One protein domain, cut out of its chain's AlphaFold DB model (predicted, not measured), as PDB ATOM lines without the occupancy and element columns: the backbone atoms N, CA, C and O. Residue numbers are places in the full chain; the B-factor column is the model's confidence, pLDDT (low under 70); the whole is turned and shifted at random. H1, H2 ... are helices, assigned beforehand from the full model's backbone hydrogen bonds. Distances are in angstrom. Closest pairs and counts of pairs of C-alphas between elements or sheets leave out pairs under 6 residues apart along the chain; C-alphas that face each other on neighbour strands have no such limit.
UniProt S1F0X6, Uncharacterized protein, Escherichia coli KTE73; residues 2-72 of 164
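What this domain is: This is residues 2 to 72 of the 164 residues of an uncharacterized protein of Escherichia coli KTE73 (UniProt S1F0X6). This is a domain with little regular structure: long loops wind between three short helices that stay apart, with H1 at one end of the longest axis and residues 26 to 32 sticking out. The 71 printed residues hold H1, H2 and H3 in that order and no named strand; the class is all helix, with 19 residues in named elements. The whole is only just loose, close to compact, with a radius of gyration of the C-alphas of 13.5 A, and elongated, spanning 43 by 28 by 17 A.

How they stand to each other: H1, residues 4 to 12, H2, residues 34 to 37, and H3, residues 60 to 65, are apart from one another. In H1 every O i to N i+4 pair is within hydrogen-bond range; in H3 0 of 2 are, but 2 of 3 O i to N i+3 pairs are; H2 is too short for an O i to N i+4 pair.

Where its parts are: H1 runs 13.0 A from C-alpha 4 at (186.569, 153.599, 190.117). H2 measures 5.4 A. H3 runs 9.2 A to C-alpha 65 at (195.913, 143.933, 164.084).

The domain as a whole: The C-alphas farthest apart, of Pro 2 and Gly 51, are 43.2 A apart. The printed part has no cut, and both links are long, with 21 and 22 residues. Residues 2 to 18 have pLDDT under 70.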
ATOM      1  N   PRO A   2     190.247 153.624 196.015       49.22
ATOM      2  CA  PRO A   2     190.227 153.781 194.555       49.22
ATOM      3  C   PRO A   2     189.801 152.489 193.807       49.22
ATOM      4  O   PRO A   2     190.639 151.699 193.398       49.22
ATOM      5  N   VAL A   3     188.506 152.250 193.602       51.94
ATOM      6  CA  VAL A   3     188.027 151.162 192.707       51.94
ATOM      7  C   VAL A   3     187.534 151.703 191.362       51.94
ATOM      8  O   VAL A   3     187.605 151.022 190.346       51.94
ATOM      9  N   SER A   4     187.122 152.973 191.323       54.62
ATOM     10  CA  SER A   4     186.569 153.599 190.117       54.62
ATOM     11  C   SER A   4     187.628 153.910 189.045       54.62
ATOM     12  O   SER A   4     187.354 153.738 187.859       54.62
ATOM     13  N   CYS A   5     188.861 154.277 189.423       46.56
ATOM     14  CA  CYS A   5     189.911 154.581 188.441       46.56
ATOM     15  C   CYS A   5     190.466 153.333 187.736       46.56
ATOM     16  O   CYS A   5     190.756 153.401 186.547       46.56
ATOM     17  N   TYR A   6     190.572 152.190 188.425       49.53
ATOM     18  CA  TYR A   6     191.058 150.948 187.806       49.53
ATOM     19  C   TYR A   6     190.043 150.357 186.825       49.53
ATOM     20  O   TYR A   6     190.426 149.950 185.732       49.53
ATOM     21  N   LEU A   7     188.747 150.397 187.158       50.97
ATOM     22  CA  LEU A   7     187.678 149.922 186.273       50.97
ATOM     23  C   LEU A   7     187.658 150.680 184.931       50.97
ATOM     24  O   LEU A   7     187.430 150.088 183.882       50.97
ATOM     25  N   CYS A   8     187.965 151.979 184.953       50.91
ATOM     26  CA  CYS A   8     188.011 152.817 183.755       50.91
ATOM     27  C   CYS A   8     189.220 152.496 182.846       50.91
ATOM     28  O   CYS A   8     189.110 152.547 181.623       50.91
ATOM     29  N   ILE A   9     190.358 152.098 183.426       55.22
ATOM     30  CA  ILE A   9     191.557 151.706 182.664       55.22
ATOM     31  C   ILE A   9     191.334 150.371 181.950       55.22
ATOM     32  O   ILE A   9     191.661 150.253 180.772       55.22
ATOM     33  N   PHE A  10     190.728 149.395 182.632       53.88
ATOM     34  CA  PHE A  10     190.377 148.087 182.073       53.88
ATOM     35  C   PHE A  10     189.441 148.195 180.859       53.88
ATOM     36  O   PHE A  10     189.679 147.558 179.834       53.88
ATOM     37  N   LEU A  11     188.442 149.081 180.927       55.09
ATOM     38  CA  LEU A  11     187.539 149.372 179.807       55.09
ATOM     39  C   LEU A  11     188.274 149.992 178.607       55.09
ATOM     40  O   LEU A  11     188.013 149.607 177.470       55.09
ATOM     41  N   ASN A  12     189.234 150.891 178.848       53.53
ATOM     42  CA  ASN A  12     190.001 151.554 177.784       53.53
ATOM     43  C   ASN A  12     190.944 150.620 177.009       53.53
ATOM     44  O   ASN A  12     191.303 150.927 175.873       53.53
ATOM     45  N   VAL A  13     191.344 149.489 177.597       55.69
ATOM     46  CA  VAL A  13     192.110 148.432 176.907       55.69
ATOM     47  C   VAL A  13     191.248 147.219 176.538       55.69
ATOM     48  O   VAL A  13     191.782 146.220 176.063       55.69
ATOM     49  N   GLY A  14     189.927 147.295 176.743       53.72
ATOM     50  CA  GLY A  14     188.983 146.215 176.439       53.72
ATOM     51  C   GLY A  14     189.162 144.961 177.298       53.72
ATOM     52  O   GLY A  14     188.672 143.896 176.933       53.72
ATOM     53  N   LEU A  15     189.868 145.066 178.422       64.38
ATOM     54  CA  LEU A  15     190.167 143.940 179.292       64.38
ATOM     55  C   LEU A  15     189.348 144.050 180.570       64.38
ATOM     56  O   LEU A  15     189.803 144.644 181.539       64.38
ATOM     57  N   GLY A  16     188.156 143.451 180.590       63.22
ATOM     58  CA  GLY A  16     187.565 143.024 181.861       63.22
ATOM     59  C   GLY A  16     188.455 141.973 182.542       63.22
ATOM     60  O   GLY A  16     189.395 141.458 181.931       63.22
ATOM     61  N   GLU A  17     188.170 141.631 183.798       53.41
ATOM     62  CA  GLU A  17     188.893 140.559 184.491       53.41
ATOM     63  C   GLU A  17     188.838 139.258 183.660       53.41
ATOM     64  O   GLU A  17     187.765 138.736 183.362       53.41
ATOM     65  N   GLY A  18     190.002 138.784 183.197       64.81
ATOM     66  CA  GLY A  18     190.143 137.555 182.406       64.81
ATOM     67  C   GLY A  18     189.823 137.643 180.904       64.81
ATOM     68  O   GLY A  18     189.891 136.616 180.233       64.81
ATOM     69  N   ALA A  19     189.491 138.815 180.349       76.50
ATOM     70  CA  ALA A  19     189.165 138.930 178.923       76.50
ATOM     71  C   ALA A  19     190.404 138.718 178.016       76.50
ATOM     72  O   ALA A  19     191.494 139.195 178.346       76.50
ATOM     73  N   PRO A  20     190.271 138.036 176.864       86.12
ATOM     74  CA  PRO A  20     191.358 137.910 175.897       86.12
ATOM     75  C   PRO A  20     191.629 139.245 175.186       86.12
ATOM     76  O   PRO A  20     190.723 140.043 174.950       86.12
ATOM     77  N   ALA A  21     192.885 139.484 174.805       87.62
ATOM     78  CA  ALA A  21     193.257 140.676 174.046       87.62
ATOM     79  C   ALA A  21     192.680 140.643 172.618       87.62
ATOM     80  O   ALA A  21     192.659 139.597 171.963       87.62
ATOM     81  N   ILE A  22     192.257 141.804 172.108       90.75
ATOM     82  CA  ILE A  22     191.693 141.929 170.755       90.75
ATOM     83  C   ILE A  22     192.711 141.458 169.709       90.75
ATOM     84  O   ILE A  22     193.845 141.928 169.671       90.75
ATOM     85  N   GLY A  23     192.277 140.545 168.836       90.56
ATOM     86  CA  GLY A  23     193.081 140.008 167.734       90.56
ATOM     87  C   GLY A  23     194.051 138.887 168.121       90.56
ATOM     88  O   GLY A  23     194.640 138.281 167.229       90.56
ATOM     89  N   VAL A  24     194.188 138.563 169.411       91.25
ATOM     90  CA  VAL A  24     195.006 137.431 169.864       91.25
ATOM     91  C   VAL A  24     194.170 136.146 169.798       91.25
ATOM     92  O   VAL A  24     193.107 136.089 170.423       91.25
ATOM     93  N   PRO A  25     194.605 135.107 169.061       91.19
ATOM     94  CA  PRO A  25     193.898 133.832 169.040       91.19
ATOM     95  C   PRO A  25     193.950 133.165 170.419       91.19
ATOM     96  O   PRO A  25     194.981 133.174 171.090       91.19
ATOM     97  N   PHE A  26     192.844 132.548 170.829       91.31
ATOM     98  CA  PHE A  26     192.761 131.745 172.048       91.31
ATOM     99  C   PHE A  26     191.920 130.489 171.801       91.31
ATOM    100  O   PHE A  26     191.059 130.465 170.919       91.31
ATOM    101  N   PHE A  27     192.180 129.429 172.568       91.62
ATOM    102  CA  PHE A  27     191.437 128.175 172.459       91.62
ATOM    103  C   PHE A  27     190.117 128.251 173.220       91.62
ATOM    104  O   PHE A  27     190.050 128.791 174.324       91.62
ATOM    105  N   TRP A  28     189.072 127.674 172.633       93.56
ATOM    106  CA  TRP A  28     187.723 127.718 173.172       93.56
ATOM    107  C   TRP A  28     187.078 126.322 173.132       93.56
ATOM    108  O   TRP A  28     187.059 125.710 172.064       93.56
ATOM    109  N   PRO A  29     186.563 125.794 174.261       95.19
ATOM    110  CA  PRO A  29     186.126 124.399 174.359       95.19
ATOM    111  C   PRO A  29     184.655 124.159 173.974       95.19
ATOM    112  O   PRO A  29     184.196 123.023 174.048       95.19
ATOM    113  N   SER A  30     183.893 125.197 173.605       95.31
ATOM    114  CA  SER A  30     182.458 125.088 173.301       95.31
ATOM    115  C   SER A  30     182.138 125.449 171.851       95.31
ATOM    116  O   SER A  30     182.777 126.303 171.243       95.31
ATOM    117  N   ALA A  31     181.104 124.823 171.287       94.19
ATOM    118  CA  ALA A  31     180.571 125.219 169.984       94.19
ATOM    119  C   ALA A  31     179.821 126.565 170.043       94.19
ATOM    120  O   ALA A  31     179.806 127.305 169.056       94.19
ATOM    121  N   ALA A  32     179.211 126.879 171.193       96.00
ATOM    122  CA  ALA A  32     178.563 128.161 171.451       96.00
ATOM    123  C   ALA A  32     179.617 129.249 171.692       96.00
ATOM    124  O   ALA A  32     180.667 128.972 172.271       96.00
ATOM    125  N   MET A  33     179.357 130.482 171.256       94.00
ATOM    126  CA  MET A  33     180.333 131.568 171.382       94.00
ATOM    127  C   MET A  33     180.480 132.038 172.835       94.00
ATOM    128  O   MET A  33     179.500 131.989 173.584       94.00
ATOM    129  N   PRO A  34     181.652 132.560 173.238       93.44
ATOM    130  CA  PRO A  34     181.878 132.963 174.623       93.44
ATOM    131  C   PRO A  34     180.858 133.984 175.147       93.44
ATOM    132  O   PRO A  34     180.341 133.812 176.245       93.44
ATOM    133  N   ASN A  35     180.469 134.975 174.336       92.06
ATOM    134  CA  ASN A  35     179.461 135.983 174.700       92.06
ATOM    135  C   ASN A  35     178.045 135.417 174.912       92.06
ATOM    136  O   ASN A  35     177.185 136.111 175.441       92.06
ATOM    137  N   THR A  36     177.784 134.175 174.495       94.56
ATOM    138  CA  THR A  36     176.489 133.506 174.709       94.56
ATOM    139  C   THR A  36     176.456 132.608 175.939       94.56
ATOM    140  O   THR A  36     175.375 132.206 176.352       94.56
ATOM    141  N   VAL A  37     177.618 132.268 176.508       94.38
ATOM    142  CA  VAL A  37     177.710 131.336 177.646       94.38
ATOM    143  C   VAL A  37     178.381 131.939 178.880       94.38
ATOM    144  O   VAL A  37     178.239 131.388 179.966       94.38
ATOM    145  N   ILE A  38     179.111 133.049 178.732       89.69
ATOM    146  CA  ILE A  38     179.713 133.805 179.833       89.69
ATOM    147  C   ILE A  38     178.999 135.155 179.924       89.69
ATOM    148  O   ILE A  38     179.230 136.043 179.102       89.69
ATOM    149  N   ASP A  39     178.175 135.331 180.957       88.19
ATOM    150  CA  ASP A  39     177.365 136.543 181.148       88.19
ATOM    151  C   ASP A  39     178.215 137.819 181.208       88.19
ATOM    152  O   ASP A  39     177.878 138.835 180.593       88.19
ATOM    153  N   SER A  40     179.373 137.761 181.878       84.56
ATOM    154  CA  SER A  40     180.314 138.886 181.976       84.56
ATOM    155  C   SER A  40     180.959 139.266 180.638       84.56
ATOM    156  O   SER A  40     181.587 140.319 180.546       84.56
ATOM    157  N   TRP A  41     180.839 138.425 179.608       88.81
ATOM    158  CA  TRP A  41     181.357 138.662 178.257       88.81
ATOM    159  C   TRP A  41     180.233 138.892 177.236       88.81
ATOM    160  O   TRP A  41     180.500 138.956 176.040       88.81
ATOM    161  N   SER A  42     178.981 139.037 177.677       89.06
ATOM    162  CA  SER A  42     177.806 139.189 176.801       89.06
ATOM    163  C   SER A  42     177.874 140.385 175.845       89.06
ATOM    164  O   SER A  42     177.342 140.324 174.738       89.06
ATOM    165  N   SER A  43     178.572 141.454 176.234       86.50
ATOM    166  CA  SER A  43     178.814 142.642 175.403       86.50
ATOM    167  C   SER A  43     180.028 142.521 174.472       86.50
ATOM    168  O   SER A  43     180.273 143.421 173.669       86.50
ATOM    169  N   MET A  44     180.804 141.438 174.568       88.69
ATOM    170  CA  MET A  44     181.965 141.196 173.716       88.69
ATOM    171  C   MET A  44     181.552 140.528 172.402       88.69
ATOM    172  O   MET A  44     180.567 139.793 172.328       88.69
ATOM    173  N   VAL A  45     182.348 140.747 171.356       91.69
ATOM    174  CA  VAL A  45     182.145 140.145 170.034       91.69
ATOM    175  C   VAL A  45     183.341 139.267 169.696       91.69
ATOM    176  O   VAL A  45     184.486 139.706 169.769       91.69
ATOM    177  N   PHE A  46     183.065 138.026 169.297       94.12
ATOM    178  CA  PHE A  46     184.077 137.034 168.945       94.12
ATOM    179  C   PHE A  46     183.933 136.625 167.480       94.12
ATOM    180  O   PHE A  46     182.835 136.322 167.012       94.12
ATOM    181  N   LEU A  47     185.054 136.590 166.762       95.38
ATOM    182  CA  LEU A  47     185.132 136.180 165.361       95.38
ATOM    183  C   LEU A  47     186.004 134.925 165.233       95.38
ATOM    184  O   LEU A  47     186.925 134.712 166.021       95.38
ATOM    185  N   LYS A  48     185.709 134.082 164.239       95.00
ATOM    186  CA  LYS A  48     186.464 132.847 163.978       95.00
ATOM    187  C   LYS A  48     187.613 133.116 163.004       95.00
ATOM    188  O   LYS A  48     187.457 133.872 162.051       95.00
ATOM    189  N   PHE A  49     188.732 132.419 163.189       95.56
ATOM    190  CA  PHE A  49     189.816 132.328 162.203       95.56
ATOM    191  C   PHE A  49     189.433 131.351 161.077       95.56
ATOM    192  O   PHE A  49     189.976 130.255 160.958       95.56
ATOM    193  N   ASN A  50     188.411 131.722 160.306       96.44
ATOM    194  CA  ASN A  50     187.810 130.919 159.239       96.44
ATOM    195  C   ASN A  50     187.731 131.683 157.903       96.44
ATOM    196  O   ASN A  50     186.751 131.541 157.166       96.44
ATOM    197  N   GLY A  51     188.690 132.577 157.641       96.31
ATOM    198  CA  GLY A  51     188.656 133.436 156.453       96.31
ATOM    199  C   GLY A  51     187.614 134.560 156.519       96.31
ATOM    200  O   GLY A  51     187.321 135.183 155.497       96.31
ATOM    201  N   ALA A  52     187.008 134.808 157.688       96.38
ATOM    202  CA  ALA A  52     185.967 135.817 157.838       96.38
ATOM    203  C   ALA A  52     186.488 137.221 157.515       96.38
ATOM    204  O   ALA A  52     187.535 137.652 158.003       96.38
ATOM    205  N   LYS A  53     185.700 137.951 156.725       97.75
ATOM    206  CA  LYS A  53     185.890 139.381 156.480       97.75
ATOM    207  C   LYS A  53     185.197 140.186 157.572       97.75
ATOM    208  O   LYS A  53     184.158 139.769 158.080       97.75
ATOM    209  N   PHE A  54     185.741 141.350 157.893       97.88
ATOM    210  CA  PHE A  54     185.150 142.278 158.851       97.88
ATOM    211  C   PHE A  54     185.307 143.728 158.375       97.88
ATOM    212  O   PHE A  54     186.037 143.995 157.424       97.88
ATOM    213  N   SER A  55     184.603 144.674 159.001       97.56
ATOM    214  CA  SER A  55     184.704 146.096 158.653       97.56
ATOM    215  C   SER A  55     185.630 146.849 159.606       97.56
ATOM    216  O   SER A  55     185.569 146.662 160.822       97.56
ATOM    217  N   ALA A  56     186.433 147.768 159.065       96.88
ATOM    218  CA  ALA A  56     187.217 148.707 159.864       96.88
ATOM    219  C   ALA A  56     186.344 149.726 160.621       96.88
ATOM    220  O   ALA A  56     186.790 150.247 161.640       96.88
ATOM    221  N   SER A  57     185.119 150.001 160.147       97.06
ATOM    222  CA  SER A  57     184.166 150.867 160.861       97.06
ATOM    223  C   SER A  57     183.693 150.226 162.160       97.06
ATOM    224  O   SER A  57     183.632 150.885 163.193       97.06
ATOM    225  N   ASP A  58     183.396 148.930 162.094       95.19
ATOM    226  CA  ASP A  58     182.759 148.197 163.184       95.19
ATOM    227  C   ASP A  58     183.812 147.680 164.169       95.19
ATOM    228  O   ASP A  58     183.584 147.645 165.377       95.19
ATOM    229  N   TYR A  59     185.002 147.327 163.662       95.62
ATOM    230  CA  TYR A  59     186.103 146.770 164.449       95.62
ATOM    231  C   TYR A  59     187.428 147.523 164.213       95.62
ATOM    232  O   TYR A  59     188.416 146.930 163.765       95.62
ATOM    233  N   PRO A  60     187.509 148.826 164.544       94.88
ATOM    234  CA  PRO A  60     188.672 149.662 164.234       94.88
ATOM    235  C   PRO A  60     189.958 149.216 164.939       94.88
ATOM    236  O   PRO A  60     191.053 149.402 164.412       94.88
ATOM    237  N   VAL A  61     189.858 148.614 166.131       93.44
ATOM    238  CA  VAL A  61     191.029 148.071 166.845       93.44
ATOM    239  C   VAL A  61     191.501 146.768 166.202       93.44
ATOM    240  O   VAL A  61     192.701 146.596 166.001       93.44
ATOM    241  N   LEU A  62     190.579 145.885 165.802       95.00
ATOM    242  CA  LEU A  62     190.926 144.649 165.097       95.00
ATOM    243  C   LEU A  62     191.564 144.943 163.733       95.00
ATOM    244  O   LEU A  62     192.514 144.267 163.356       95.00
ATOM    245  N   ALA A  63     191.113 145.991 163.038       96.81
ATOM    246  CA  ALA A  63     191.697 146.441 161.774       96.81
ATOM    247  C   ALA A  63     193.167 146.880 161.904       96.81
ATOM    248  O   ALA A  63     193.923 146.773 160.945       96.81
ATOM    249  N   LYS A  64     193.609 147.330 163.089       95.06
ATOM    250  CA  LYS A  64     195.033 147.613 163.342       95.06
ATOM    251  C   LYS A  64     195.864 146.335 163.466       95.06
ATOM    252  O   LYS A  64     197.046 146.359 163.144       95.06
ATOM    253  N   VAL A  65     195.257 145.244 163.939       93.69
ATOM    254  CA  VAL A  65     195.913 143.933 164.084       93.69
ATOM    255  C   VAL A  65     195.903 143.161 162.762       93.69
ATOM    256  O   VAL A  65     196.917 142.582 162.386       93.69
ATOM    257  N   PHE A  66     194.787 143.198 162.029       95.25
ATOM    258  CA  PHE A  66     194.619 142.577 160.711       95.25
ATOM    259  C   PHE A  66     194.220 143.635 159.663       95.25
ATOM    260  O   PHE A  66     193.034 143.773 159.347       95.25
ATOM    261  N   PRO A  67     195.189 144.375 159.085       95.94
ATOM    262  CA  PRO A  67     194.910 145.465 158.140       95.94
ATOM    263  C   PRO A  67     194.239 145.028 156.836       95.94
ATOM    264  O   PRO A  67     193.612 145.843 156.167       95.94
ATOM    265  N   SER A  68     194.336 143.743 156.480       95.94
ATOM    266  CA  SER A  68     193.637 143.159 155.328       95.94
ATOM    267  C   SER A  68     192.117 143.108 155.504       95.94
ATOM    268  O   SER A  68     191.411 142.835 154.538       95.94
ATOM    269  N   LEU A  69     191.613 143.346 156.723       97.62
ATOM    270  CA  LEU A  69     190.204 143.203 157.096       97.62
ATOM    271  C   LEU A  69     189.666 141.772 156.921       97.62
ATOM    272  O   LEU A  69     188.459 141.549 156.797       97.62
ATOM    273  N   VAL A  70     190.575 140.792 156.917       97.06
ATOM    274  CA  VAL A  70     190.277 139.364 156.806       97.06
ATOM    275  C   VAL A  70     191.064 138.609 157.869       97.06
ATOM    276  O   VAL A  70     192.281 138.767 157.976       97.06
ATOM    277  N   LEU A  71     190.376 137.775 158.647       96.75
ATOM    278  CA  LEU A  71     191.031 136.842 159.560       96.75
ATOM    279  C   LEU A  71     191.592 135.647 158.776       96.75
ATOM    280  O   LEU A  71     190.894 135.141 157.896       96.75
ATOM    281  N   PRO A  72     192.806 135.156 159.092       95.56
ATOM    282  CA  PRO A  72     193.348 133.951 158.468       95.56
ATOM    283  C   PRO A  72     192.381 132.761 158.549       95.56
ATOM    284  O   PRO A  72     191.680 132.587 159.548       95.56
TER     285      PRO A  72